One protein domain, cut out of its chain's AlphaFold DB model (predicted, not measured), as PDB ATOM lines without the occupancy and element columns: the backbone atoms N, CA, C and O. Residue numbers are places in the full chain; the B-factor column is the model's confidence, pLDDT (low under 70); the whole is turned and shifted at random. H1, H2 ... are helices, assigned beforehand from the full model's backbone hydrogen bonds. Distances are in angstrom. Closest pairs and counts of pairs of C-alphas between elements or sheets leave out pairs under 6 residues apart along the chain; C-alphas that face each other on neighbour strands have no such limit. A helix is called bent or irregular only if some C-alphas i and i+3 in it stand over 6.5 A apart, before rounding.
ATOM      1  N   GLU A  12      82.390  37.045  91.484       53.72
ATOM      2  CA  GLU A  12      82.128  38.000  92.571       53.72
ATOM      3  C   GLU A  12      81.928  39.435  92.060       53.72
ATOM      4  O   GLU A  12      81.079  40.140  92.595       53.72
ATOM      5  N   MET A  13      82.606  39.836  90.977       51.31
ATOM      6  CA  MET A  13      82.391  41.137  90.313       51.31
ATOM      7  C   MET A  13      81.017  41.236  89.624       51.31
ATOM      8  O   MET A  13      80.463  42.324  89.509       51.31
ATOM      9  N   PHE A  14      80.437  40.104  89.202       52.66
ATOM     10  CA  PHE A  14      79.085  40.041  88.620       52.66
ATOM     11  C   PHE A  14      77.970  39.838  89.655       52.66
ATOM     12  O   PHE A  14      76.787  39.970  89.333       52.66
ATOM     13  N   ALA A  15      78.310  39.504  90.900       57.16
ATOM     14  CA  ALA A  15      77.330  39.361  91.964       57.16
ATOM     15  C   ALA A  15      76.995  40.745  92.537       57.16
ATOM     16  O   ALA A  15      77.494  41.146  93.586       57.16
ATOM     17  N   ILE A  16      76.140  41.485  91.829       60.38
ATOM     18  CA  ILE A  16      75.693  42.816  92.243       60.38
ATOM     19  C   ILE A  16      74.942  42.700  93.576       60.38
ATOM     20  O   ILE A  16      73.830  42.169  93.665       60.38
ATOM     21  N   LYS A  17      75.576  43.207  94.631       58.41
ATOM     22  CA  LYS A  17      75.037  43.271  95.986       58.41
ATOM     23  C   LYS A  17      73.953  44.361  96.008       58.41
ATOM     24  O   LYS A  17      74.274  45.523  96.183       58.41
ATOM     25  N   LYS A  18      72.695  43.944  95.792       63.38
ATOM     26  CA  LYS A  18      71.453  44.753  95.755       63.38
ATOM     27  C   LYS A  18      71.495  45.931  94.762       63.38
ATOM     28  O   LYS A  18      71.912  47.023  95.112       63.38
ATOM     29  N   SER A  19      71.053  45.705  93.522       66.69
ATOM     30  CA  SER A  19      70.761  46.814  92.600       66.69
ATOM     31  C   SER A  19      69.361  47.368  92.822       66.69
ATOM     32  O   SER A  19      68.479  46.657  93.305       66.69
ATOM     33  N   TYR A  20      69.159  48.588  92.340       63.16
ATOM     34  CA  TYR A  20      67.875  49.274  92.245       63.16
ATOM     35  C   TYR A  20      66.760  48.404  91.626       63.16
ATOM     36  O   TYR A  20      65.637  48.357  92.119       63.16
ATOM     37  N   SER A  21      67.084  47.587  90.618       65.38
ATOM     38  CA  SER A  21      66.139  46.642  90.000       65.38
ATOM     39  C   SER A  21      65.636  45.562  90.980       65.38
ATOM     40  O   SER A  21      64.476  45.159  90.911       65.38
ATOM     41  N   ILE A  22      66.474  45.107  91.923       62.53
ATOM     42  CA  ILE A  22      66.077  44.139  92.965       62.53
ATOM     43  C   ILE A  22      65.150  44.801  93.993       62.53
ATOM     44  O   ILE A  22      64.221  44.156  94.479       62.53
ATOM     45  N   GLU A  23      65.380  46.076  94.308       65.00
ATOM     46  CA  GLU A  23      64.538  46.852  95.230       65.00
ATOM     47  C   GLU A  23      63.145  47.114  94.640       65.00
ATOM     48  O   GLU A  23      62.155  47.072  95.368       65.00
ATOM     49  N   ASN A  24      63.052  47.215  93.311       64.31
ATOM     50  CA  ASN A  24      61.795  47.417  92.586       64.31
ATOM     51  C   ASN A  24      61.156  46.104  92.080       64.31
ATOM     52  O   ASN A  24      60.298  46.124  91.198       64.31
ATOM     53  N   GLY A  25      61.539  44.955  92.655       62.31
ATOM     54  CA  GLY A  25      60.814  43.687  92.502       62.31
ATOM     55  C   GLY A  25      61.360  42.692  91.471       62.31
ATOM     56  O   GLY A  25      60.715  41.664  91.248       62.31
ATOM     57  N   TYR A  26      62.537  42.913  90.868       62.91
ATOM     58  CA  TYR A  26      63.110  41.929  89.938       62.91
ATOM     59  C   TYR A  26      63.730  40.714  90.663       62.91
ATOM     60  O   TYR A  26      64.611  40.872  91.519       62.91
ATOM     61  N   PRO A  27      63.331  39.466  90.320       63.03
ATOM     62  CA  PRO A  27      63.816  38.260  90.991       63.03
ATOM     63  C   PRO A  27      65.334  38.042  90.862       63.03
ATOM     64  O   PRO A  27      65.860  37.708  89.803       63.03
ATOM     65  N   SER A  28      66.042  38.108  91.994       60.16
ATOM     66  CA  SER A  28      67.513  38.030  92.075       60.16
ATOM     67  C   SER A  28      68.148  36.739  91.522       60.16
ATOM     68  O   SER A  28      69.360  36.698  91.319       60.16
ATOM     69  N   ARG A  29      67.386  35.655  91.324       60.88
ATOM     70  CA  ARG A  29      67.945  34.302  91.124       60.88
ATOM     71  C   ARG A  29      68.251  33.939  89.663       60.88
ATOM     72  O   ARG A  29      68.890  32.917  89.428       60.88
ATOM     73  N   ARG A  30      67.814  34.752  88.692       60.91
ATOM     74  CA  ARG A  30      68.076  34.581  87.245       60.91
ATOM     75  C   ARG A  30      68.483  35.898  86.569       60.91
ATOM     76  O   ARG A  30      68.069  36.181  85.454       60.91
ATOM     77  N   ARG A  31      69.257  36.723  87.271       65.62
ATOM     78  CA  ARG A  31      69.609  38.072  86.827       65.62
ATOM     79  C   ARG A  31      70.700  38.031  85.749       65.62
ATOM     80  O   ARG A  31      71.784  37.506  86.000       65.62
ATOM     81  N   SER A  32      70.397  38.553  84.563       72.00
ATOM     82  CA  SER A  32      71.377  38.828  83.509       72.00
ATOM     83  C   SER A  32      71.831  40.279  83.626       72.00
ATOM     84  O   SER A  32      70.994  41.171  83.732       72.00
ATOM     85  N   LEU A  33      73.138  40.530  83.534       70.19
ATOM     86  CA  LEU A  33      73.689  41.892  83.494       70.19
ATOM     87  C   LEU A  33      73.093  42.716  82.336       70.19
ATOM     88  O   LEU A  33      72.911  43.926  82.441       70.19
ATOM     89  N   VAL A  34      72.733  42.041  81.243       72.12
ATOM     90  CA  VAL A  34      72.077  42.656  80.083       72.12
ATOM     91  C   VAL A  34      70.662  43.128  80.428       72.12
ATOM     92  O   VAL A  34      70.243  44.185  79.963       72.12
ATOM     93  N   ASP A  35      69.932  42.373  81.250       71.75
ATOM     94  CA  ASP A  35      68.559  42.725  81.627       71.75
ATOM     95  C   ASP A  35      68.532  43.896  82.610       71.75
ATOM     96  O   ASP A  35      67.645  44.741  82.526       71.75
ATOM     97  N   ASP A  36      69.544  44.011  83.470       74.81
ATOM     98  CA  ASP A  36      69.695  45.172  84.349       74.81
ATOM     99  C   ASP A  36      69.998  46.438  83.563       74.81
ATOM    100  O   ASP A  36      69.348  47.457  83.767       74.81
ATOM    101  N   ALA A  37      70.937  46.368  82.615       75.50
ATOM    102  CA  ALA A  37      71.252  47.502  81.754       75.50
ATOM    103  C   ALA A  37      70.019  47.948  80.950       75.50
ATOM    104  O   ALA A  37      69.758  49.145  80.813       75.50
ATOM    105  N   ARG A  38      69.213  46.995  80.464       76.88
ATOM    106  CA  ARG A  38      67.934  47.285  79.797       76.88
ATOM    107  C   ARG A  38      66.917  47.918  80.740       76.88
ATOM    108  O   ARG A  38      66.243  48.855  80.326       76.88
ATOM    109  N   PHE A  39      66.805  47.432  81.974       77.19
ATOM    110  CA  PHE A  39      65.899  47.999  82.968       77.19
ATOM    111  C   PHE A  39      66.275  49.444  83.301       77.19
ATOM    112  O   PHE A  39      65.425  50.322  83.188       77.19
ATOM    113  N   GLU A  40      67.545  49.716  83.603       80.00
ATOM    114  CA  GLU A  40      68.031  51.081  83.844       80.00
ATOM    115  C   GLU A  40      67.782  51.985  82.624       80.00
ATOM    116  O   GLU A  40      67.283  53.099  82.762       80.00
ATOM    117  N   THR A  41      68.013  51.483  81.404       81.25
ATOM    118  CA  THR A  41      67.721  52.227  80.162       81.25
ATOM    119  C   THR A  41      66.231  52.557  80.021       81.25
ATOM    120  O   THR A  41      65.874  53.668  79.622       81.25
ATOM    121  N   LEU A  42      65.341  51.611  80.343       82.69
ATOM    122  CA  LEU A  42      63.893  51.830  80.313       82.69
ATOM    123  C   LEU A  42      63.456  52.847  81.368       82.69
ATOM    124  O   LEU A  42      62.660  53.726  81.046       82.69
ATOM    125  N   VAL A  43      64.004  52.766  82.582       83.06
ATOM    126  CA  VAL A  43      63.738  53.729  83.657       83.06
ATOM    127  C   VAL A  43      64.171  55.127  83.226       83.06
ATOM    128  O   VAL A  43      63.356  56.043  83.249       83.06
ATOM    129  N   VAL A  44      65.397  55.290  82.722       82.88
ATOM    130  CA  VAL A  44      65.900  56.584  82.231       82.88
ATOM    131  C   VAL A  44      65.019  57.136  81.111       82.88
ATOM    132  O   VAL A  44      64.702  58.328  81.096       82.88
ATOM    133  N   LYS A  45      64.575  56.281  80.181       86.88
ATOM    134  CA  LYS A  45      63.683  56.688  79.092       86.88
ATOM    135  C   LYS A  45      62.322  57.152  79.612       86.88
ATOM    136  O   LYS A  45      61.838  58.187  79.160       86.88
ATOM    137  N   GLN A  46      61.727  56.421  80.552       84.44
ATOM    138  CA  GLN A  46      60.459  56.801  81.177       84.44
ATOM    139  C   GLN A  46      60.597  58.108  81.954       84.44
ATOM    140  O   GLN A  46      59.807  59.014  81.727       84.44
ATOM    141  N   THR A  47      61.637  58.262  82.777       85.06
ATOM    142  CA  THR A  47      61.900  59.508  83.509       85.06
ATOM    143  C   THR A  47      62.059  60.688  82.557       85.06
ATOM    144  O   THR A  47      61.445  61.732  82.762       85.06
ATOM    145  N   LYS A  48      62.819  60.523  81.467       87.81
ATOM    146  CA  LYS A  48      62.975  61.565  80.445       87.81
ATOM    147  C   LYS A  48      61.642  61.916  79.781       87.81
ATOM    148  O   LYS A  48      61.370  63.090  79.554       87.81
ATOM    149  N   GLN A  49      60.819  60.916  79.472       86.50
ATOM    150  CA  GLN A  49      59.506  61.136  78.875       86.50
ATOM    151  C   GLN A  49      58.560  61.851  79.846       86.50
ATOM    152  O   GLN A  49      57.936  62.824  79.444       86.50
ATOM    153  N   THR A  50      58.523  61.451  81.120       87.69
ATOM    154  CA  THR A  50      57.739  62.124  82.163       87.69
ATOM    155  C   THR A  50      58.152  63.582  82.324       87.69
ATOM    156  O   THR A  50      57.282  64.438  82.352       87.69
ATOM    157  N   VAL A  51      59.452  63.891  82.354       85.88
ATOM    158  CA  VAL A  51      59.932  65.282  82.461       85.88
ATOM    159  C   VAL A  51      59.504  66.119  81.251       85.88
ATOM    160  O   VAL A  51      59.094  67.267  81.403       85.88
ATOM    161  N   LEU A  52      59.578  65.558  80.042       82.94
ATOM    162  CA  LEU A  52      59.148  66.256  78.828       82.94
ATOM    163  C   LEU A  52      57.627  66.446  78.770       82.94
ATOM    164  O   LEU A  52      57.161  67.489  78.319       82.94
ATOM    165  N   GLU A  53      56.858  65.458  79.214       81.62
ATOM    166  CA  GLU A  53      55.397  65.525  79.283       81.62
ATOM    167  C   GLU A  53      54.933  66.496  80.372       81.62
ATOM    168  O   GLU A  53      54.032  67.287  80.133       81.62
ATOM    169  N   GLU A  54      55.612  66.532  81.520       81.56
ATOM    170  CA  GLU A  54      55.385  67.521  82.574       81.56
ATOM    171  C   GLU A  54      55.703  68.938  82.083       81.56
ATOM    172  O   GLU A  54      54.937  69.859  82.341       81.56
ATOM    173  N   ALA A  55      56.789  69.125  81.324       79.44
ATOM    174  CA  ALA A  55      57.105  70.416  80.713       79.44
ATOM    175  C   ALA A  55      56.044  70.849  79.685       79.44
ATOM    176  O   ALA A  55      55.699  72.026  79.625       79.44
ATOM    177  N   ARG A  56      55.493  69.907  78.904       82.69
ATOM    178  CA  ARG A  56      54.383  70.178  77.974       82.69
ATOM    179  C   ARG A  56      53.074  70.471  78.701       82.69
ATOM    180  O   ARG A  56      52.379  71.393  78.303       82.69
ATOM    181  N   SER A  57      52.748  69.717  79.752       76.81
ATOM    182  CA  SER A  57      51.555  69.949  80.573       76.81
ATOM    183  C   SER A  57      51.636  71.306  81.252       76.81
ATOM    184  O   SER A  57      50.686  72.057  81.165       76.81
ATOM    185  N   LYS A  58      52.789  71.669  81.826       76.50
ATOM    186  CA  LYS A  58      53.008  72.996  82.418       76.50
ATOM    187  C   LYS A  58      52.852  74.119  81.393       76.50
ATOM    188  O   LYS A  58      52.151  75.078  81.663       76.50
ATOM    189  N   ALA A  59      53.433  73.966  80.202       71.31
ATOM    190  CA  ALA A  59      53.277  74.955  79.137       71.31
ATOM    191  C   ALA A  59      51.830  75.070  78.615       71.31
ATOM    192  O   ALA A  59      51.432  76.134  78.150       71.31
ATOM    193  N   ASN A  60      51.052  73.986  78.674       71.19
ATOM    194  CA  ASN A  60      49.653  73.983  78.253       71.19
ATOM    195  C   ASN A  60      48.696  74.448  79.365       71.19
ATOM    196  O   ASN A  60      47.737  75.138  79.041       71.19
ATOM    197  N   ASP A  61      48.950  74.128  80.638       59.97
ATOM    198  CA  ASP A  61      48.188  74.641  81.787       59.97
ATOM    199  C   ASP A  61      48.389  76.162  81.912       59.97
ATOM    200  O   ASP A  61      47.411  76.899  81.980       59.97
ATOM    201  N   ASP A  62      49.618  76.670  81.738       56.44
ATOM    202  CA  ASP A  62      49.879  78.120  81.665       56.44
ATOM    203  C   ASP A  62      49.062  78.812  80.544       56.44
ATOM    204  O   ASP A  62      48.693  79.978  80.667       56.44
TER     205      ASP A  62
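AT A GLANCE: This is residues 12 to 62 of the 337 residues of the protein "GM13827" of Drosophila sechellia (UniProt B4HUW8). A long helix, H2, sticks out with residues 44 to 62 from a small head at its beginning, like a handle. The head, residues 12 to 43, holds loops, the very short helix H1 and the first part of H2. The printed part has 51 residues with two named helices, H1 then H2 along the chain, and no named strand; the class is all helix. The whole is extended, with a radius of gyration of the C-alphas of 15.7 A, and its outline is a rod, spanning 52 by 16 by 15 A; H2 makes the length.

HOW THE PARTS SIT: Residues 12 to 19 come before H1, residues 20 to 23. A short link of 9 residues joins H1 to H2, residues 33 to 62. The two helices only just touch, with 3 pairs of C-alphas within 8 A. The closest C-alphas are those of Ser 21 and Asp 36, 6.8 A apart. H2 touches H1 with residues 36 to 40 alone, and the centres are 18.0 A apart. In H2 every O i to N i+4 pair is within hydrogen-bond range, while H1 is too short for such a pair; its one O i to N i+3 pair is within range.

IN THESE COORDINATES: H1 runs from Tyr 20, with its C-alpha at (67.875, 49.274, 92.245), to Glu 23. H2 begins at Leu 33, C-alpha at (73.689, 41.892, 83.494), and ends at Asp 62, C-alpha at (49.879, 78.120, 81.665). It is 43.4 A from first to last C-alpha and is not bent, whereas H1 is 5.1 A.

THE WHOLE: The two C-alphas farthest apart, those of Glu 12 and Asp 62, are 52.6 A apart. Without residues 44 to 62, which stand free, the body spans 26 by 17 by 14 A. The printed part has no cut. The mean pLDDT of the printed part is 71.5; residues 12 to 31 and 61 to 62 are under 70.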